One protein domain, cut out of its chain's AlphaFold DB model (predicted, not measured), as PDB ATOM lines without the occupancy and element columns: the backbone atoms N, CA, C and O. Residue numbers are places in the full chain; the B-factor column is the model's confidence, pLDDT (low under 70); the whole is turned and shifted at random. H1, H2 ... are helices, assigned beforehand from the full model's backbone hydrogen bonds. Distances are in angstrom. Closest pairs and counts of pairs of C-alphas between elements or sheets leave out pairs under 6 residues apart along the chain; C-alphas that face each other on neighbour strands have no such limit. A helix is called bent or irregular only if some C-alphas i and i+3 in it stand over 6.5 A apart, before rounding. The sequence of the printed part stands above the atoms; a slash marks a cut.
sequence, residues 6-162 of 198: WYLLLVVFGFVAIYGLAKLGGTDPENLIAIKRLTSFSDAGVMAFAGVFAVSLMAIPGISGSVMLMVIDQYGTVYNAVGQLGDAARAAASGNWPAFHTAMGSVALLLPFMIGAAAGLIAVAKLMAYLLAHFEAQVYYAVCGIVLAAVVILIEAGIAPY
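Overview. This is residues 6 to 162 of the 198 residues of an uncharacterized protein of Lactobacillus paracasei subsp. paracasei Lpp14 (UniProt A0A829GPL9). The long helix H6 bends into a V of two arms, with H2 packed along H6a and H1 along H6b; short H3 sits near the middle, touching H1 and H2, and the hairpin of H4 and H5 makes the end of the body away from H1. The printed part has 157 residues with six named helices, H1 to H6 in order, and no named strand: all helix. It is elongated, 62 by 38 by 27 A, and only just loose, close to compact, with a radius of gyration of the C-alphas of 18.3 A.

Arrangement. H1, residues 7 to 24, touches H6b, residues 137 to 156, at Val 11 and Gly 145, their closest C-alphas, 4.0 A apart; the tilt of 37 degrees, the same way, is only just steep. With residues 21 to 24 alone H1 touches H3, residues 65 to 71; the closest C-alphas, Leu 24 and Val 71, are 5.9 A apart. H2, residues 41 to 58, touches H6a, residues 110 to 134; the closest C-alphas, Gly 51 and Ala 117, are 4.1 A apart. H4, residues 75 to 93, and H5, residues 97 to 107, form a hairpin at a shallow tilt of 27 degrees, opposite ways; their closest C-alphas, Ala 88 and Phe 100, are 4.9 A apart. Every O i to N i+4 pair is within hydrogen-bond range in H1, H2, H3, H6a and H6b, against 14 of 15 in H4 and 5 of 7 in H5.

Along the chain. H1 begins at C-alpha 7 (139.300, 174.232, 226.724) and is 26.1 A long; H2 is 25.6 A and H4 27.6 A. H6, residues 110 to 156, was assigned as one helix by its hydrogen bonds but is bent: C-alphas 134 and 137 are 8.9 A apart. H6a is 35.4 A long; H6b, 29.1 A, ends at C-alpha 156 (148.637, 180.097, 202.693).

Size, cuts and confidence. The C-alphas of Trp 6 and Gly 95 are the farthest apart, 63.4 A. The printed part has no cut. The link from H1 to H2, residues 25 to 40, is long. Residues 154 to 162, of which 154 to 156 belong to H6, stand free. The model's pLDDT is under 70 at residues 25 to 38 and 158 to 162.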
ATOM      1  N   TRP A   6     138.754 176.962 229.958       87.19
ATOM      2  CA  TRP A   6     140.122 176.480 229.747       87.19
ATOM      3  C   TRP A   6     140.283 175.654 228.459       87.19
ATOM      4  O   TRP A   6     141.361 175.632 227.872       87.19
ATOM      5  N   TYR A   7     139.224 175.012 227.960       87.00
ATOM      6  CA  TYR A   7     139.300 174.232 226.724       87.00
ATOM      7  C   TYR A   7     139.638 175.072 225.488       87.00
ATOM      8  O   TYR A   7     140.280 174.564 224.572       87.00
ATOM      9  N   LEU A   8     139.297 176.364 225.475       88.50
ATOM     10  CA  LEU A   8     139.673 177.262 224.381       88.50
ATOM     11  C   LEU A   8     141.191 177.458 224.292       88.50
ATOM     12  O   LEU A   8     141.724 177.611 223.198       88.50
ATOM     13  N   LEU A   9     141.905 177.371 225.418       91.88
ATOM     14  CA  LEU A   9     143.365 177.433 225.410       91.88
ATOM     15  C   LEU A   9     143.982 176.206 224.740       91.88
ATOM     16  O   LEU A   9     145.022 176.337 224.106       91.88
ATOM     17  N   LEU A  10     143.328 175.039 224.803       91.88
ATOM     18  CA  LEU A  10     143.775 173.849 224.070       91.88
ATOM     19  C   LEU A  10     143.599 174.009 222.558       91.88
ATOM     20  O   LEU A  10     144.458 173.560 221.805       91.88
ATOM     21  N   VAL A  11     142.529 174.681 222.117       92.69
ATOM     22  CA  VAL A  11     142.325 175.020 220.698       92.69
ATOM     23  C   VAL A  11     143.453 175.932 220.216       92.69
ATOM     24  O   VAL A  11     144.114 175.633 219.226       92.69
ATOM     25  N   VAL A  12     143.710 177.026 220.940       94.31
ATOM     26  CA  VAL A  12     144.770 177.981 220.586       94.31
ATOM     27  C   VAL A  12     146.138 177.303 220.613       94.31
ATOM     28  O   VAL A  12     146.929 177.488 219.694       94.31
ATOM     29  N   PHE A  13     146.405 176.476 221.624       93.25
ATOM     30  CA  PHE A  13     147.648 175.720 221.722       93.25
ATOM     31  C   PHE A  13     147.833 174.768 220.536       93.25
ATOM     32  O   PHE A  13     148.883 174.804 219.899       93.25
ATOM     33  N   GLY A  14     146.820 173.962 220.201       91.38
ATOM     34  CA  GLY A  14     146.872 173.047 219.059       91.38
ATOM     35  C   GLY A  14     147.101 173.780 217.737       91.38
ATOM     36  O   GLY A  14     147.917 173.347 216.925       91.38
ATOM     37  N   PHE A  15     146.446 174.933 217.562       93.31
ATOM     38  CA  PHE A  15     146.641 175.787 216.396       93.31
ATOM     39  C   PHE A  15     148.081 176.305 216.304       93.31
ATOM     40  O   PHE A  15     148.756 176.085 215.302       93.31
ATOM     41  N   VAL A  16     148.569 176.969 217.357       92.75
ATOM     42  CA  VAL A  16     149.902 177.591 217.380       92.75
ATOM     43  C   VAL A  16     151.001 176.542 217.241       92.75
ATOM     44  O   VAL A  16     151.972 176.780 216.528       92.75
ATOM     45  N   ALA A  17     150.843 175.377 217.874       90.12
ATOM     46  CA  ALA A  17     151.813 174.293 217.790       90.12
ATOM     47  C   ALA A  17     151.996 173.810 216.346       90.12
ATOM     48  O   ALA A  17     153.124 173.752 215.864       90.12
ATOM     49  N   ILE A  18     150.903 173.509 215.636       88.69
ATOM     50  CA  ILE A  18     150.982 172.972 214.271       88.69
ATOM     51  C   ILE A  18     151.308 174.050 213.248       88.69
ATOM     52  O   ILE A  18     152.136 173.818 212.372       88.69
ATOM     53  N   TYR A  19     150.721 175.238 213.377       88.62
ATOM     54  CA  TYR A  19     151.046 176.361 212.504       88.62
ATOM     55  C   TYR A  19     152.520 176.767 212.639       88.62
ATOM     56  O   TYR A  19     153.218 176.912 211.638       88.62
ATOM     57  N   GLY A  20     153.022 176.877 213.873       87.69
ATOM     58  CA  GLY A  20     154.427 177.170 214.144       87.69
ATOM     59  C   GLY A  20     155.355 176.088 213.598       87.69
ATOM     60  O   GLY A  20     156.322 176.408 212.916       87.69
ATOM     61  N   LEU A  21     155.026 174.813 213.826       84.44
ATOM     62  CA  LEU A  21     155.807 173.693 213.306       84.44
ATOM     63  C   LEU A  21     155.850 173.692 211.773       84.44
ATOM     64  O   LEU A  21     156.917 173.522 211.200       84.44
ATOM     65  N   ALA A  22     154.727 173.961 211.103       80.19
ATOM     66  CA  ALA A  22     154.672 174.039 209.646       80.19
ATOM     67  C   ALA A  22     155.537 175.176 209.076       80.19
ATOM     68  O   ALA A  22     156.144 175.004 208.025       80.19
ATOM     69  N   LYS A  23     155.648 176.310 209.780       82.44
ATOM     70  CA  LYS A  23     156.529 177.426 209.391       82.44
ATOM     71  C   LYS A  23     158.017 177.147 209.610       82.44
ATOM     72  O   LYS A  23     158.838 177.844 209.026       82.44
ATOM     73  N   LEU A  24     158.362 176.168 210.449       80.31
ATOM     74  CA  LEU A  24     159.746 175.720 210.629       80.31
ATOM     75  C   LEU A  24     160.216 174.807 209.490       80.31
ATOM     76  O   LEU A  24     161.420 174.642 209.321       80.31
ATOM     77  N   GLY A  25     159.296 174.223 208.716       69.25
ATOM     78  CA  GLY A  25     159.644 173.431 207.539       69.25
ATOM     79  C   GLY A  25     160.186 174.303 206.411       69.25
ATOM     80  O   GLY A  25     159.610 175.343 206.092       69.25
ATOM     81  N   GLY A  26     161.298 173.876 205.809       62.25
ATOM     82  CA  GLY A  26     161.911 174.578 204.684       62.25
ATOM     83  C   GLY A  26     160.980 174.660 203.469       62.25
ATOM     84  O   GLY A  26     160.234 173.729 203.173       62.25
ATOM     85  N   THR A  27     161.039 175.777 202.740       57.94
ATOM     86  CA  THR A  27     160.232 176.038 201.533       57.94
ATOM     87  C   THR A  27     160.732 175.325 200.275       57.94
ATOM     88  O   THR A  27     160.043 175.360 199.262       57.94
ATOM     89  N   ASP A  28     161.885 174.647 200.339       57.94
ATOM     90  CA  ASP A  28     162.537 173.976 199.203       57.94
ATOM     91  C   ASP A  28     162.832 172.487 199.505       57.94
ATOM     92  O   ASP A  28     163.988 172.095 199.693       57.94
ATOM     93  N   PRO A  29     161.802 171.617 199.558       56.50
ATOM     94  CA  PRO A  29     161.921 170.248 200.080       56.50
ATOM     95  C   PRO A  29     162.720 169.283 199.197       56.50
ATOM     96  O   PRO A  29     163.201 168.251 199.662       56.50
ATOM     97  N   GLU A  30     162.815 169.586 197.902       52.28
ATOM     98  CA  GLU A  30     163.339 168.676 196.877       52.28
ATOM     99  C   GLU A  30     164.863 168.796 196.704       52.28
ATOM    100  O   GLU A  30     165.522 167.841 196.290       52.28
ATOM    101  N   ASN A  31     165.443 169.943 197.080       50.69
ATOM    102  CA  ASN A  31     166.888 170.191 197.008       50.69
ATOM    103  C   ASN A  31     167.659 169.702 198.247       50.69
ATOM    104  O   ASN A  31     168.890 169.685 198.242       50.69
ATOM    105  N   LEU A  32     166.955 169.255 199.287       55.38
ATOM    106  CA  LEU A  32     167.527 168.780 200.545       55.38
ATOM    107  C   LEU A  32     167.386 167.258 200.654       55.38
ATOM    108  O   LEU A  32     166.738 166.732 201.557       55.38
ATOM    109  N   ILE A  33     168.000 166.510 199.729       60.28
ATOM    110  CA  ILE A  33     168.231 165.080 199.982       60.28
ATOM    111  C   ILE A  33     169.297 164.983 201.079       60.28
ATOM    112  O   ILE A  33     170.492 164.942 200.780       60.28
ATOM    113  N   ALA A  34     168.862 164.975 202.340       62.44
ATOM    114  CA  ALA A  34     169.746 164.908 203.497       62.44
ATOM    115  C   ALA A  34     170.546 163.597 203.524       62.44
ATOM    116  O   ALA A  34     171.721 163.597 203.886       62.44
ATOM    117  N   ILE A  35     169.939 162.483 203.091       61.78
ATOM    118  CA  ILE A  35     170.584 161.167 203.072       61.78
ATOM    119  C   ILE A  35     170.301 160.477 201.737       61.78
ATOM    120  O   ILE A  35     169.176 160.107 201.424       61.78
ATOM    121  N   LYS A  36     171.341 160.279 200.921       61.94
ATOM    122  CA  LYS A  36     171.202 159.611 199.613       61.94
ATOM    123  C   LYS A  36     171.300 158.087 199.712       61.94
ATOM    124  O   LYS A  36     170.753 157.388 198.861       61.94
ATOM    125  N   ARG A  37     172.012 157.562 200.715       60.28
ATOM    126  CA  ARG A  37     172.270 156.125 200.925       60.28
ATOM    127  C   ARG A  37     172.469 155.823 202.408       60.28
ATOM    128  O   ARG A  37     172.956 156.683 203.132       60.28
ATOM    129  N   LEU A  38     172.159 154.595 202.827       67.88
ATOM    130  CA  LEU A  38     172.573 154.081 204.137       67.88
ATOM    131  C   LEU A  38     174.088 153.884 204.139       67.88
ATOM    132  O   LEU A  38     174.590 152.928 203.548       67.88
ATOM    133  N   THR A  39     174.813 154.791 204.783       71.31
ATOM    134  CA  THR A  39     176.272 154.693 204.927       71.31
ATOM    135  C   THR A  39     176.692 154.432 206.368       71.31
ATOM    136  O   THR A  39     177.754 153.859 206.601       71.31
ATOM    137  N   SER A  40     175.838 154.780 207.336       77.69
ATOM    138  CA  SER A  40     176.102 154.639 208.766       77.69
ATOM    139  C   SER A  40     174.888 154.111 209.541       77.69
ATOM    140  O   SER A  40     173.737 154.319 209.159       77.69
ATOM    141  N   PHE A  41     175.139 153.482 210.696       81.06
ATOM    142  CA  PHE A  41     174.097 153.163 211.684       81.06
ATOM    143  C   PHE A  41     173.363 154.419 212.176       81.06
ATOM    144  O   PHE A  41     172.189 154.345 212.534       81.06
ATOM    145  N   SER A  42     174.034 155.575 212.149       83.25
ATOM    146  CA  SER A  42     173.413 156.870 212.438       83.25
ATOM    147  C   SER A  42     172.314 157.203 211.427       83.25
ATOM    148  O   SER A  42     171.242 157.645 211.827       83.25
ATOM    149  N   ASP A  43     172.534 156.923 210.139       85.06
ATOM    150  CA  ASP A  43     171.555 157.189 209.075       85.06
ATOM    151  C   ASP A  43     170.301 156.333 209.281       85.06
ATOM    152  O   ASP A  43     169.176 156.818 209.172       85.06
ATOM    153  N   ALA A  44     170.488 155.062 209.655       86.81
ATOM    154  CA  ALA A  44     169.385 154.173 210.003       86.81
ATOM    155  C   ALA A  44     168.604 154.683 211.225       86.81
ATOM    156  O   ALA A  44     167.376 154.653 211.220       86.81
ATOM    157  N   GLY A  45     169.297 155.188 212.251       90.38
ATOM    158  CA  GLY A  45     168.669 155.787 213.430       90.38
ATOM    159  C   GLY A  45     167.850 157.037 213.097       90.38
ATOM    160  O   GLY A  45     166.706 157.151 213.536       90.38
ATOM    161  N   VAL A  46     168.395 157.936 212.270       90.69
ATOM    162  CA  VAL A  46     167.694 159.141 211.796       90.69
ATOM    163  C   VAL A  46     166.462 158.765 210.977       90.69
ATOM    164  O   VAL A  46     165.388 159.304 211.223       90.69
ATOM    165  N   MET A  47     166.575 157.796 210.065       91.94
ATOM    166  CA  MET A  47     165.437 157.330 209.268       91.94
ATOM    167  C   MET A  47     164.365 156.655 210.124       91.94
ATOM    168  O   MET A  47     163.178 156.893 209.912       91.94
ATOM    169  N   ALA A  48     164.756 155.853 211.117       94.12
ATOM    170  CA  ALA A  48     163.813 155.261 212.058       94.12
ATOM    171  C   ALA A  48     163.093 156.337 212.881       94.12
ATOM    172  O   ALA A  48     161.870 156.307 212.990       94.12
ATOM    173  N   PHE A  49     163.819 157.328 213.402       93.75
ATOM    174  CA  PHE A  49     163.212 158.462 214.097       93.75
ATOM    175  C   PHE A  49     162.268 159.253 213.185       93.75
ATOM    176  O   PHE A  49     161.153 159.561 213.595       93.75
ATOM    177  N   ALA A  50     162.670 159.521 211.942       93.19
ATOM    178  CA  ALA A  50     161.836 160.199 210.957       93.19
ATOM    179  C   ALA A  50     160.535 159.431 210.690       93.19
ATOM    180  O   ALA A  50     159.467 160.036 210.635       93.19
ATOM    181  N   GLY A  51     160.615 158.100 210.599       93.94
ATOM    182  CA  GLY A  51     159.457 157.216 210.488       93.94
ATOM    183  C   GLY A  51     158.535 157.304 211.699       93.94
ATOM    184  O   GLY A  51     157.336 157.529 211.528       93.94
ATOM    185  N   VAL A  52     159.092 157.190 212.913       95.50
ATOM    186  CA  VAL A  52     158.332 157.355 214.164       95.50
ATOM    187  C   VAL A  52     157.627 158.706 214.151       95.50
ATOM    188  O   VAL A  52     156.407 158.756 214.223       95.50
ATOM    189  N   PHE A  53     158.377 159.794 214.002       92.81
ATOM    190  CA  PHE A  53     157.878 161.161 214.088       92.81
ATOM    191  C   PHE A  53     156.782 161.454 213.056       92.81
ATOM    192  O   PHE A  53     155.693 161.902 213.420       92.81
ATOM    193  N   ALA A  54     157.035 161.159 211.780       91.94
ATOM    194  CA  ALA A  54     156.103 161.478 210.705       91.94
ATOM    195  C   ALA A  54     154.799 160.678 210.804       91.94
ATOM    196  O   ALA A  54     153.717 161.253 210.679       91.94
ATOM    197  N   VAL A  55     154.875 159.367 211.061       92.44
ATOM    198  CA  VAL A  55     153.678 158.513 211.120       92.44
ATOM    199  C   VAL A  55     152.910 158.698 212.425       92.44
ATOM    200  O   VAL A  55     151.679 158.702 212.412       92.44
ATOM    201  N   SER A  56     153.605 158.944 213.540       92.31
ATOM    202  CA  SER A  56     152.969 159.344 214.797       92.31
ATOM    203  C   SER A  56     152.116 160.599 214.628       92.31
ATOM    204  O   SER A  56     150.986 160.638 215.108       92.31
ATOM    205  N   LEU A  57     152.621 161.611 213.920       89.19
ATOM    206  CA  LEU A  57     151.874 162.844 213.685       89.19
ATOM    207  C   LEU A  57     150.760 162.668 212.650       89.19
ATOM    208  O   LEU A  57     149.675 163.204 212.845       89.19
ATOM    209  N   MET A  58     150.971 161.857 211.613       90.19
ATOM    210  CA  MET A  58     149.944 161.540 210.612       90.19
ATOM    211  C   MET A  58     148.712 160.834 211.204       90.19
ATOM    212  O   MET A  58     147.615 160.956 210.665       90.19
ATOM    213  N   ALA A  59     148.865 160.110 212.317       87.62
ATOM    214  CA  ALA A  59     147.735 159.496 213.014       87.62
ATOM    215  C   ALA A  59     146.784 160.530 213.655       87.62
ATOM    216  O   ALA A  59     145.651 160.186 213.997       87.62
ATOM    217  N   ILE A  60     147.223 161.783 213.830       87.62
ATOM    218  CA  ILE A  60     146.411 162.865 214.393       87.62
ATOM    219  C   ILE A  60     145.701 163.616 213.250       87.62
ATOM    220  O   ILE A  60     146.365 164.121 212.340       87.62
ATOM    221  N   PRO A  61     144.360 163.755 213.291       84.19
ATOM    222  CA  PRO A  61     143.614 164.462 212.256       84.19
ATOM    223  C   PRO A  61     144.088 165.907 212.079       84.19
ATOM    224  O   PRO A  61     144.237 166.643 213.053       84.19
ATOM    225  N   GLY A  62     144.276 166.318 210.825       81.44
ATOM    226  CA  GLY A  62     144.717 167.669 210.476       81.44
ATOM    227  C   GLY A  62     146.237 167.860 210.431       81.44
ATOM    228  O   GLY A  62     146.679 168.942 210.062       81.44
ATOM    229  N   ILE A  63     147.054 166.844 210.738       86.88
ATOM    230  CA  ILE A  63     148.512 166.932 210.564       86.88
ATOM    231  C   ILE A  63     148.949 166.190 209.295       86.88
ATOM    232  O   ILE A  63     148.639 165.017 209.102       86.88
ATOM    233  N   SER A  64     149.698 166.871 208.423       83.19
ATOM    234  CA  SER A  64     150.223 166.282 207.186       83.19
ATOM    235  C   SER A  64     151.587 165.627 207.407       83.19
ATOM    236  O   SER A  64     152.565 166.312 207.699       83.19
ATOM    237  N   GLY A  65     151.674 164.308 207.206       83.12
ATOM    238  CA  GLY A  65     152.925 163.556 207.348       83.12
ATOM    239  C   GLY A  65     154.040 164.025 206.402       83.12
ATOM    240  O   GLY A  65     155.198 164.070 206.809       83.12
ATOM    241  N   SER A  66     153.711 164.446 205.174       81.88
ATOM    242  CA  SER A  66     154.706 164.990 204.240       81.88
ATOM    243  C   SER A  66     155.275 166.320 204.730       81.88
ATOM    244  O   SER A  66     156.487 166.496 204.694       81.88
ATOM    245  N   VAL A  67     154.436 167.211 205.270       81.94
ATOM    246  CA  VAL A  67     154.890 168.475 205.878       81.94
ATOM    247  C   VAL A  67     155.755 168.187 207.103       81.94
ATOM    248  O   VAL A  67     156.804 168.795 207.258       81.94
ATOM    249  N   MET A  68     155.390 167.211 207.940       86.88
ATOM    250  CA  MET A  68     156.215 166.850 209.101       86.88
ATOM    251  C   MET A  68     157.581 166.282 208.699       86.88
ATOM    252  O   MET A  68     158.564 166.538 209.385       86.88
ATOM    253  N   LEU A  69     157.671 165.567 207.573       88.44
ATOM    254  CA  LEU A  69     158.958 165.151 207.005       88.44
ATOM    255  C   LEU A  69     159.781 166.330 206.476       88.44
ATOM    256  O   LEU A  69     161.007 166.278 206.546       88.44
ATOM    257  N   MET A  70     159.135 167.379 205.957       83.88
ATOM    258  CA  MET A  70     159.813 168.615 205.544       83.88
ATOM    259  C   MET A  70     160.357 169.383 206.749       83.88
ATOM    260  O   MET A  70     161.453 169.915 206.682       83.88
ATOM    261  N   VAL A  71     159.634 169.383 207.872       84.06
ATOM    262  CA  VAL A  71     160.066 170.022 209.129       84.06
ATOM    263  C   VAL A  71     161.365 169.432 209.678       84.06
ATOM    264  O   VAL A  71     162.127 170.135 210.333       84.06
ATOM    265  N   ILE A  72     161.628 168.152 209.418       86.50
ATOM    266  CA  ILE A  72     162.854 167.467 209.856       86.50
ATOM    267  C   ILE A  72     163.857 167.231 208.711       86.50
ATOM    268  O   ILE A  72     164.750 166.395 208.848       86.50
ATOM    269  N   ASP A  73     163.687 167.907 207.568       85.69
ATOM    270  CA  ASP A  73     164.535 167.794 206.369       85.69
ATOM    271  C   ASP A  73     164.710 166.357 205.830       85.69
ATOM    272  O   ASP A  73     165.707 166.024 205.191       85.69
ATOM    273  N   GLN A  74     163.737 165.469 206.067       87.38
ATOM    274  CA  GLN A  74     163.763 164.082 205.574       87.38
ATOM    275  C   GLN A  74     162.792 163.818 204.422       87.38
ATOM    276  O   GLN A  74     162.776 162.710 203.882       87.38
ATOM    277  N   TYR A  75     162.009 164.815 203.997       87.88
ATOM    278  CA  TYR A  75     161.080 164.663 202.876       87.88
ATOM    279  C   TYR A  75     161.790 164.214 201.592       87.88
ATOM    280  O   TYR A  75     161.421 163.183 201.033       87.88
ATOM    281  N   GLY A  76     162.843 164.921 201.164       85.19
ATOM    282  CA  GLY A  76     163.590 164.587 199.947       85.19
ATOM    283  C   GLY A  76     164.231 163.196 200.001       85.19
ATOM    284  O   GLY A  76     164.177 162.450 199.025       85.19
ATOM    285  N   THR A  77     164.767 162.809 201.164       87.69
ATOM    286  CA  THR A  77     165.320 161.469 201.424       87.69
ATOM    287  C   THR A  77     164.275 160.373 201.209       87.69
ATOM    288  O   THR A  77     164.501 159.440 200.435       87.69
ATOM    289  N   VAL A  78     163.119 160.482 201.872       88.38
ATOM    290  CA  VAL A  78     162.047 159.479 201.784       88.38
ATOM    291  C   VAL A  78     161.442 159.464 200.381       88.38
ATOM    292  O   VAL A  78     161.278 158.394 199.800       88.38
ATOM    293  N   TYR A  79     161.173 160.637 199.802       87.94
ATOM    294  CA  TYR A  79     160.636 160.776 198.449       87.94
ATOM    295  C   TYR A  79     161.536 160.099 197.410       87.94
ATOM    296  O   TYR A  79     161.072 159.288 196.606       87.94
ATOM    297  N   ASN A  80     162.844 160.359 197.469       87.31
ATOM    298  CA  ASN A  80     163.809 159.756 196.562       87.31
ATOM    299  C   ASN A  80     163.934 158.237 196.768       87.31
ATOM    300  O   ASN A  80     163.972 157.491 195.791       87.31
ATOM    301  N   ALA A  81     163.943 157.766 198.018       86.94
ATOM    302  CA  ALA A  81     164.006 156.339 198.325       86.94
ATOM    303  C   ALA A  81     162.769 155.573 197.815       86.94
ATOM    304  O   ALA A  81     162.910 154.477 197.268       86.94
ATOM    305  N   VAL A  82     161.568 156.159 197.925       88.25
ATOM    306  CA  VAL A  82     160.331 155.593 197.354       88.25
ATOM    307  C   VAL A  82     160.365 155.614 195.825       88.25
ATOM    308  O   VAL A  82     160.025 154.612 195.197       88.25
ATOM    309  N   GLY A  83     160.821 156.708 195.207       87.06
ATOM    310  CA  GLY A  83     160.971 156.792 193.750       87.06
ATOM    311  C   GLY A  83     161.894 155.702 193.196       87.06
ATOM    312  O   GLY A  83     161.528 154.984 192.262       87.06
ATOM    313  N   GLN A  84     163.041 155.492 193.848       86.31
ATOM    314  CA  GLN A  84     164.000 154.454 193.468       86.31
ATOM    315  C   GLN A  84     163.470 153.027 193.655       86.31
ATOM    316  O   GLN A  84     163.934 152.125 192.963       86.31
ATOM    317  N   LEU A  85     162.479 152.795 194.522       86.38
ATOM    318  CA  LEU A  85     161.820 151.489 194.624       86.38
ATOM    319  C   LEU A  85     161.064 151.149 193.330       86.38
ATOM    320  O   LEU A  85     161.128 150.013 192.858       86.38
ATOM    321  N   GLY A  86     160.408 152.138 192.717       86.19
ATOM    322  CA  GLY A  86     159.766 151.978 191.411       86.19
ATOM    323  C   GLY A  86     160.776 151.692 190.299       86.19
ATOM    324  O   GLY A  86     160.556 150.811 189.467       86.19
ATOM    325  N   ASP A  87     161.913 152.383 190.312       85.69
ATOM    326  CA  ASP A  87     162.978 152.164 189.332       85.69
ATOM    327  C   ASP A  87     163.672 150.813 189.523       85.69
ATOM    328  O   ASP A  87     163.941 150.124 188.539       85.69
ATOM    329  N   ALA A  88     163.873 150.373 190.768       85.62
ATOM    330  CA  ALA A  88     164.363 149.036 191.086       85.62
ATOM    331  C   ALA A  88     163.407 147.954 190.561       85.62
ATOM    332  O   ALA A  88     163.853 146.997 189.929       85.62
ATOM    333  N   ALA A  89     162.093 148.119 190.751       86.75
ATOM    334  CA  ALA A  89     161.096 147.176 190.245       86.75
ATOM    335  C   ALA A  89     161.117 147.078 188.708       86.75
ATOM    336  O   ALA A  89     161.098 145.978 188.152       86.75
ATOM    337  N   ARG A  90     161.229 148.216 188.007       86.94
ATOM    338  CA  ARG A  90     161.365 148.254 186.538       86.94
ATOM    339  C   ARG A  90     162.681 147.632 186.067       86.94
ATOM    340  O   ARG A  90     162.688 146.850 185.117       86.94
ATOM    341  N   ALA A  91     163.790 147.936 186.739       86.62
ATOM    342  CA  ALA A  91     165.103 147.375 186.430       86.62
ATOM    343  C   ALA A  91     165.117 145.847 186.601       86.62
ATOM    344  O   ALA A  91     165.603 145.148 185.713       86.62
ATOM    345  N   ALA A  92     164.499 145.333 187.669       87.25
ATOM    346  CA  ALA A  92     164.327 143.900 187.900       87.25
ATOM    347  C   ALA A  92     163.483 143.235 186.800       87.25
ATOM    348  O   ALA A  92     163.879 142.200 186.268       87.25
ATOM    349  N   ALA A  93     162.368 143.855 186.396       88.94
ATOM    350  CA  ALA A  93     161.516 143.345 185.318       88.94
ATOM    351  C   ALA A  93     162.218 143.331 183.944       88.94
ATOM    352  O   ALA A  93     161.959 142.455 183.125       88.94
ATOM    353  N   SER A  94     163.121 144.285 183.698       87.75
ATOM    354  CA  SER A  94     163.903 144.389 182.454       87.75
ATOM    355  C   SER A  94     165.209 143.575 182.442       87.75
ATOM    356  O   SER A  94     165.911 143.571 181.434       87.75
ATOM    357  N   GLY A  95     165.563 142.901 183.545       87.38
ATOM    358  CA  GLY A  95     166.819 142.147 183.672       87.38
ATOM    359  C   GLY A  95     168.088 143.011 183.776       87.38
ATOM    360  O   GLY A  95     169.197 142.493 183.644       87.38
ATOM    361  N   ASN A  96     167.961 144.322 184.017       85.62
ATOM    362  CA  ASN A  96     169.090 145.247 184.150       85.62
ATOM    363  C   ASN A  96     169.640 145.251 185.591       85.62
ATOM    364  O   ASN A  96     169.334 146.126 186.406       85.62
ATOM    365  N   TRP A  97     170.472 144.254 185.902       84.12
ATOM    366  CA  TRP A  97     171.075 144.072 187.228       84.12
ATOM    367  C   TRP A  97     171.942 145.250 187.721       84.12
ATOM    368  O   TRP A  97     171.825 145.607 188.895       84.12
ATOM    369  N   PRO A  98     172.760 145.921 186.883       84.75
ATOM    370  CA  PRO A  98     173.528 147.093 187.317       84.75
ATOM    371  C   PRO A  98     172.657 148.260 187.814       84.75
ATOM    372  O   PRO A  98     172.959 148.882 188.839       84.75
ATOM    373  N   ALA A  99     171.552 148.541 187.115       79.31
ATOM    374  CA  ALA A  99     170.603 149.578 187.518       79.31
ATOM    375  C   ALA A  99     169.852 149.188 188.802       79.31
ATOM    376  O   ALA A  99     169.684 150.021 189.694       79.31
ATOM    377  N   PHE A 100     169.486 147.910 188.939       83.12
ATOM    378  CA  PHE A 100     168.832 147.379 190.135       83.12
ATOM    379  C   PHE A 100     169.678 147.569 191.403       83.12
ATOM    380  O   PHE A 100     169.189 148.112 192.393       83.12
ATOM    381  N   HIS A 101     170.964 147.201 191.376       80.25
ATOM    382  CA  HIS A 101     171.846 147.359 192.541       80.25
ATOM    383  C   HIS A 101     172.034 148.822 192.954       80.25
ATOM    384  O   HIS A 101     172.111 149.126 194.145       80.25
ATOM    385  N   THR A 102     172.078 149.733 191.980       80.00
ATOM    386  CA  THR A 102     172.216 151.170 192.244       80.00
ATOM    387  C   THR A 102     170.971 151.726 192.932       80.00
ATOM    388  O   THR A 102     171.114 152.449 193.920       80.00
ATOM    389  N   ALA A 103     169.784 151.343 192.448       78.31
ATOM    390  CA  ALA A 103     168.498 151.754 193.006       78.31
ATOM    391  C   ALA A 103     168.267 151.182 194.418       78.31
ATOM    392  O   ALA A 103     167.770 151.856 195.321       78.31
ATOM    393  N   MET A 104     168.707 149.943 194.651       78.44
ATOM    394  CA  MET A 104     168.485 149.257 195.922       78.44
ATOM    395  C   MET A 104     169.243 149.887 197.107       78.44
ATOM    396  O   MET A 104     168.814 149.769 198.255       78.44
ATOM    397  N   GLY A 105     170.334 150.617 196.844       76.25
ATOM    398  CA  GLY A 105     171.114 151.306 197.878       76.25
ATOM    399  C   GLY A 105     170.361 152.434 198.596       76.25
ATOM    400  O   GLY A 105     170.609 152.678 199.777       76.25
ATOM    401  N   SER A 106     169.427 153.104 197.917       75.62
ATOM    402  CA  SER A 106     168.577 154.131 198.536       75.62
ATOM    403  C   SER A 106     167.274 153.544 199.068       75.62
ATOM    404  O   SER A 106     166.797 153.982 200.109       75.62
ATOM    405  N   VAL A 107     166.745 152.492 198.435       80.19
ATOM    406  CA  VAL A 107     165.572 151.758 198.945       80.19
ATOM    407  C   VAL A 107     165.835 151.173 200.332       80.19
ATOM    408  O   VAL A 107     164.932 151.116 201.164       80.19
ATOM    409  N   ALA A 108     167.079 150.796 200.627       84.69
ATOM    410  CA  ALA A 108     167.450 150.297 201.941       84.69
ATOM    411  C   ALA A 108     167.123 151.295 203.078       84.69
ATOM    412  O   ALA A 108     166.797 150.844 204.174       84.69
ATOM    413  N   LEU A 109     167.111 152.619 202.826       84.81
ATOM    414  CA  LEU A 109     166.704 153.654 203.799       84.81
ATOM    415  C   LEU A 109     165.238 153.523 204.233       84.81
ATOM    416  O   LEU A 109     164.885 153.929 205.342       84.81
ATOM    417  N   LEU A 110     164.381 152.934 203.393       88.00
ATOM    418  CA  LEU A 110     162.976 152.718 203.729       88.00
ATOM    419  C   LEU A 110     162.809 151.674 204.827       88.00
ATOM    420  O   LEU A 110     161.867 151.765 205.597       88.00
ATOM    421  N   LEU A 111     163.710 150.702 204.948       91.38
ATOM    422  CA  LEU A 111     163.570 149.642 205.943       91.38
ATOM    423  C   LEU A 111     163.600 150.170 207.394       91.38
ATOM    424  O   LEU A 111     162.633 149.924 208.117       91.38
ATOM    425  N   PRO A 112     164.619 150.937 207.840       92.25
ATOM    426  CA  PRO A 112     164.592 151.545 209.168       92.25
ATOM    427  C   PRO A 112     163.448 152.554 209.322       92.25
ATOM    428  O   PRO A 112     162.823 152.590 210.380       92.25
ATOM    429  N   PHE A 113     163.113 153.308 208.268       93.88
ATOM    430  CA  PHE A 113     161.961 154.211 208.277       93.88
ATOM    431  C   PHE A 113     160.649 153.472 208.559       93.88
ATOM    432  O   PHE A 113     159.892 153.888 209.427       93.88
ATOM    433  N   MET A 114     160.397 152.350 207.884       93.38
ATOM    434  CA  MET A 114     159.183 151.551 208.050       93.38
ATOM    435  C   MET A 114     159.097 150.914 209.439       93.38
ATOM    436  O   MET A 114     158.016 150.864 210.023       93.38
ATOM    437  N   ILE A 115     160.227 150.471 209.998       95.19
ATOM    438  CA  ILE A 115     160.283 149.969 211.379       95.19
ATOM    439  C   ILE A 115     159.903 151.084 212.359       95.19
ATOM    440  O   ILE A 115     159.060 150.884 213.235       95.19
ATOM    441  N   GLY A 116     160.483 152.272 212.179       95.44
ATOM    442  CA  GLY A 116     160.143 153.447 212.971       95.44
ATOM    443  C   GLY A 116     158.675 153.846 212.832       95.44
ATOM    444  O   GLY A 116     157.980 154.024 213.826       95.44
ATOM    445  N   ALA A 117     158.172 153.906 211.602       94.62
ATOM    446  CA  ALA A 117     156.783 154.206 211.283       94.62
ATOM    447  C   ALA A 117     155.803 153.248 211.971       94.62
ATOM    448  O   ALA A 117     154.843 153.696 212.595       94.62
ATOM    449  N   ALA A 118     156.060 151.939 211.912       96.00
ATOM    450  CA  ALA A 118     155.230 150.941 212.576       96.00
ATOM    451  C   ALA A 118     155.225 151.133 214.101       96.00
ATOM    452  O   ALA A 118     154.162 151.129 214.725       96.00
ATOM    453  N   ALA A 119     156.396 151.362 214.702       96.06
ATOM    454  CA  ALA A 119     156.508 151.631 216.133       96.06
ATOM    455  C   ALA A 119     155.769 152.923 216.535       96.06
ATOM    456  O   ALA A 119     155.014 152.922 217.509       96.06
ATOM    457  N   GLY A 120     155.936 153.999 215.762       94.81
ATOM    458  CA  GLY A 120     155.284 155.290 215.986       94.81
ATOM    459  C   GLY A 120     153.764 155.225 215.852       94.81
ATOM    460  O   GLY A 120     153.052 155.807 216.675       94.81
ATOM    461  N   LEU A 121     153.261 154.467 214.872       94.44
ATOM    462  CA  LEU A 121     151.832 154.229 214.682       94.44
ATOM    463  C   LEU A 121     151.229 153.490 215.878       94.44
ATOM    464  O   LEU A 121     150.231 153.940 216.434       94.44
ATOM    465  N   ILE A 122     151.845 152.384 216.310       95.81
ATOM    466  CA  ILE A 122     151.359 151.600 217.455       95.81
ATOM    467  C   ILE A 122     151.389 152.446 218.734       95.81
ATOM    468  O   ILE A 122     150.431 152.431 219.510       95.81
ATOM    469  N   ALA A 123     152.470 153.200 218.955       94.75
ATOM    470  CA  ALA A 123     152.620 154.055 220.127       94.75
ATOM    471  C   ALA A 123     151.522 155.127 220.192       94.75
ATOM    472  O   ALA A 123     150.834 155.241 221.210       94.75
ATOM    473  N   VAL A 124     151.307 155.869 219.100       93.31
ATOM    474  CA  VAL A 124     150.283 156.922 219.060       93.31
ATOM    475  C   VAL A 124     148.874 156.353 219.056       93.31
ATOM    476  O   VAL A 124     148.022 156.907 219.736       93.31
ATOM    477  N   ALA A 125     148.614 155.227 218.390       92.69
ATOM    478  CA  ALA A 125     147.302 154.586 218.432       92.69
ATOM    479  C   ALA A 125     146.892 154.248 219.875       92.69
ATOM    480  O   ALA A 125     145.785 154.575 220.306       92.69
ATOM    481  N   LYS A 126     147.808 153.665 220.662       93.94
ATOM    482  CA  LYS A 126     147.563 153.363 222.081       93.94
ATOM    483  C   LYS A 126     147.427 154.631 222.925       93.94
ATOM    484  O   LYS A 126     146.554 154.688 223.790       93.94
ATOM    485  N   LEU A 127     148.256 155.644 222.671       92.88
ATOM    486  CA  LEU A 127     148.177 156.933 223.359       92.88
ATOM    487  C   LEU A 127     146.837 157.631 223.092       92.88
ATOM    488  O   LEU A 127     146.181 158.063 224.032       92.88
ATOM    489  N   MET A 128     146.406 157.704 221.836       90.81
ATOM    490  CA  MET A 128     145.140 158.319 221.440       90.81
ATOM    491  C   MET A 128     143.945 157.562 222.007       90.81
ATOM    492  O   MET A 128     143.032 158.195 222.529       90.81
ATOM    493  N   ALA A 129     143.970 156.224 221.991       92.12
ATOM    494  CA  ALA A 129     142.939 155.418 222.640       92.12
ATOM    495  C   ALA A 129     142.838 155.736 224.143       92.12
ATOM    496  O   ALA A 129     141.743 155.933 224.671       92.12
ATOM    497  N   TYR A 130     143.978 155.863 224.828       94.75
ATOM    498  CA  TYR A 130     144.019 156.240 226.239       94.75
ATOM    499  C   TYR A 130     143.508 157.670 226.487       94.75
ATOM    500  O   TYR A 130     142.698 157.891 227.394       94.75
ATOM    501  N   LEU A 131     143.960 158.633 225.678       91.38
ATOM    502  CA  LEU A 131     143.591 160.042 225.791       91.38
ATOM    503  C   LEU A 131     142.110 160.265 225.500       91.38
ATOM    504  O   LEU A 131     141.473 161.022 226.220       91.38
ATOM    505  N   LEU A 132     141.536 159.591 224.505       90.38
ATOM    506  CA  LEU A 132     140.103 159.673 224.229       90.38
ATOM    507  C   LEU A 132     139.278 159.027 225.347       90.38
ATOM    508  O   LEU A 132     138.267 159.593 225.743       90.38
ATOM    509  N   ALA A 133     139.734 157.915 225.934       92.81
ATOM    510  CA  ALA A 133     139.021 157.268 227.036       92.81
ATOM    511  C   ALA A 133     138.963 158.125 228.319       92.81
ATOM    512  O   ALA A 133     137.960 158.103 229.033       92.81
ATOM    513  N   HIS A 134     140.014 158.897 228.621       92.50
ATOM    514  CA  HIS A 134     140.107 159.670 229.872       92.50
ATOM    515  C   HIS A 134     139.853 161.178 229.690       92.50
ATOM    516  O   HIS A 134     139.300 161.834 230.578       92.50
ATOM    517  N   PHE A 135     140.212 161.732 228.532       91.56
ATOM    518  CA  PHE A 135     140.267 163.167 228.231       91.56
ATOM    519  C   PHE A 135     139.580 163.529 226.903       91.56
ATOM    520  O   PHE A 135     139.993 164.464 226.222       91.56
ATOM    521  N   GLU A 136     138.507 162.816 226.550       89.69
ATOM    522  CA  GLU A 136     137.731 162.994 225.314       89.69
ATOM    523  C   GLU A 136     137.512 164.465 224.919       89.69
ATOM    524  O   GLU A 136     137.881 164.889 223.827       89.69
ATOM    525  N   ALA A 137     136.969 165.275 225.837       89.88
ATOM    526  CA  ALA A 137     136.680 166.682 225.570       89.88
ATOM    527  C   ALA A 137     137.957 167.467 225.229       89.88
ATOM    528  O   ALA A 137     137.989 168.179 224.231       89.88
ATOM    529  N   GLN A 138     139.018 167.320 226.027       91.62
ATOM    530  CA  GLN A 138     140.299 167.996 225.814       91.62
ATOM    531  C   GLN A 138     140.897 167.653 224.448       91.62
ATOM    532  O   GLN A 138     141.370 168.551 223.753       91.62
ATOM    533  N   VAL A 139     140.852 166.372 224.070       91.44
ATOM    534  CA  VAL A 139     141.360 165.892 222.782       91.44
ATOM    535  C   VAL A 139     140.576 166.521 221.639       91.44
ATOM    536  O   VAL A 139     141.196 167.061 220.728       91.44
ATOM    537  N   TYR A 140     139.240 166.544 221.702       91.19
ATOM    538  CA  TYR A 140     138.433 167.184 220.661       91.19
ATOM    539  C   TYR A 140     138.760 168.670 220.493       91.19
ATOM    540  O   TYR A 140     138.980 169.111 219.369       91.19
ATOM    541  N   TYR A 141     138.867 169.437 221.582       92.62
ATOM    542  CA  TYR A 141     139.236 170.856 221.489       92.62
ATOM    543  C   TYR A 141     140.651 171.058 220.923       92.62
ATOM    544  O   TYR A 141     140.853 171.934 220.084       92.62
ATOM    545  N   ALA A 142     141.624 170.234 221.321       91.75
ATOM    546  CA  ALA A 142     142.972 170.293 220.759       91.75
ATOM    547  C   ALA A 142     142.977 169.969 219.253       91.75
ATOM    548  O   ALA A 142     143.548 170.721 218.464       91.75
ATOM    549  N   VAL A 143     142.283 168.901 218.842       92.12
ATOM    550  CA  VAL A 143     142.149 168.501 217.433       92.12
ATOM    551  C   VAL A 143     141.443 169.584 216.617       92.12
ATOM    552  O   VAL A 143     141.880 169.876 215.511       92.12
ATOM    553  N   CYS A 144     140.420 170.256 217.158       92.38
ATOM    554  CA  CYS A 144     139.806 171.404 216.486       92.38
ATOM    555  C   CYS A 144     140.833 172.504 216.177       92.38
ATOM    556  O   CYS A 144     140.837 173.034 215.070       92.38
ATOM    557  N   GLY A 145     141.729 172.818 217.116       93.06
ATOM    558  CA  GLY A 145     142.818 173.774 216.892       93.06
ATOM    559  C   GLY A 145     143.778 173.343 215.783       93.06
ATOM    560  O   GLY A 145     144.116 174.136 214.907       93.06
ATOM    561  N   ILE A 146     144.166 172.067 215.791       92.50
ATOM    562  CA  ILE A 146     145.043 171.459 214.781       92.50
ATOM    563  C   ILE A 146     144.405 171.513 213.387       92.50
ATOM    564  O   ILE A 146     145.042 171.937 212.426       92.50
ATOM    565  N   VAL A 147     143.128 171.140 213.271       92.19
ATOM    566  CA  VAL A 147     142.384 171.178 212.005       92.19
ATOM    567  C   VAL A 147     142.238 172.613 211.493       92.19
ATOM    568  O   VAL A 147     142.405 172.852 210.300       92.19
ATOM    569  N   LEU A 148     141.989 173.587 212.377       92.88
ATOM    570  CA  LEU A 148     141.966 175.003 211.997       92.88
ATOM    571  C   LEU A 148     143.323 175.463 211.444       92.88
ATOM    572  O   LEU A 148     143.355 176.144 210.421       92.88
ATOM    573  N   ALA A 149     144.435 175.062 212.068       90.44
ATOM    574  CA  ALA A 149     145.767 175.358 211.545       90.44
ATOM    575  C   ALA A 149     145.983 174.725 210.168       90.44
ATOM    576  O   ALA A 149     146.490 175.394 209.274       90.44
ATOM    577  N   ALA A 150     145.538 173.483 209.963       87.19
ATOM    578  CA  ALA A 150     145.626 172.805 208.672       87.19
ATOM    579  C   ALA A 150     144.912 173.584 207.557       87.19
ATOM    580  O   ALA A 150     145.472 173.775 206.481       87.19
ATOM    581  N   VAL A 151     143.700 174.085 207.825       88.31
ATOM    582  CA  VAL A 151     142.946 174.911 206.869       88.31
ATOM    583  C   VAL A 151     143.706 176.196 206.537       88.31
ATOM    584  O   VAL A 151     143.828 176.541 205.365       88.31
ATOM    585  N   VAL A 152     144.258 176.884 207.541       88.56
ATOM    586  CA  VAL A 152     145.054 178.102 207.322       88.56
ATOM    587  C   VAL A 152     146.307 177.804 206.498       88.56
ATOM    588  O   VAL A 152     146.565 178.505 205.524       88.56
ATOM    589  N   ILE A 153     147.045 176.742 206.833       84.75
ATOM    590  CA  ILE A 153     148.235 176.310 206.087       84.75
ATOM    591  C   ILE A 153     147.878 176.028 204.624       84.75
ATOM    592  O   ILE A 153     148.611 176.451 203.740       84.75
ATOM    593  N   LEU A 154     146.752 175.362 204.348       81.12
ATOM    594  CA  LEU A 154     146.309 175.082 202.975       81.12
ATOM    595  C   LEU A 154     145.972 176.353 202.187       81.12
ATOM    596  O   LEU A 154     146.262 176.423 200.992       81.12
ATOM    597  N   ILE A 155     145.379 177.354 202.841       83.62
ATOM    598  CA  ILE A 155     145.088 178.652 202.222       83.62
ATOM    599  C   ILE A 155     146.395 179.397 201.913       83.62
ATOM    600  O   ILE A 155     146.563 179.906 200.808       83.62
ATOM    601  N   GLU A 156     147.335 179.436 202.860       81.12
ATOM    602  CA  GLU A 156     148.637 180.097 202.693       81.12
ATOM    603  C   GLU A 156     149.545 179.405 201.680       81.12
ATOM    604  O   GLU A 156     150.251 180.078 200.933       81.12
ATOM    605  N   ALA A 157     149.508 178.071 201.633       72.69
ATOM    606  CA  ALA A 157     150.222 177.271 200.645       72.69
ATOM    607  C   ALA A 157     149.744 177.557 199.215       72.69
ATOM    608  O   ALA A 157     150.352 177.068 198.266       72.69
ATOM    609  N   GLY A 158     148.681 178.356 199.057       62.44
ATOM    610  CA  GLY A 158     148.287 178.902 197.777       62.44
ATOM    611  C   GLY A 158     147.996 177.784 196.800       62.44
ATOM    612  O   GLY A 158     148.577 177.771 195.716       62.44
ATOM    613  N   ILE A 159     147.111 176.848 197.177       59.41
ATOM    614  CA  ILE A 159     146.492 175.957 196.196       59.41
ATOM    615  C   ILE A 159     145.733 176.865 195.227       59.41
ATOM    616  O   ILE A 159     144.552 177.165 195.402       59.41
ATOM    617  N   ALA A 160     146.448 177.355 194.216       56.69
ATOM    618  CA  ALA A 160     145.858 177.908 193.027       56.69
ATOM    619  C   ALA A 160     144.886 176.834 192.539       56.69
ATOM    620  O   ALA A 160     145.256 175.652 192.524       56.69
ATOM    621  N   PRO A 161     143.637 177.188 192.203       57.50
ATOM    622  CA  PRO A 161     142.735 176.213 191.630       57.50
ATOM    623  C   PRO A 161     143.466 175.588 190.437       57.50
ATOM    624  O   PRO A 161     143.756 176.277 189.466       57.50
ATOM    625  N   TYR A 162     143.766 174.285 190.517       61.06
ATOM    626  CA  TYR A 162     144.380 173.495 189.439       61.06
ATOM    627  C   TYR A 162     143.516 173.495 188.161       61.06
ATOM    628  O   TYR A 162     143.866 172.872 187.166       61.06
TER     629      TYR A 162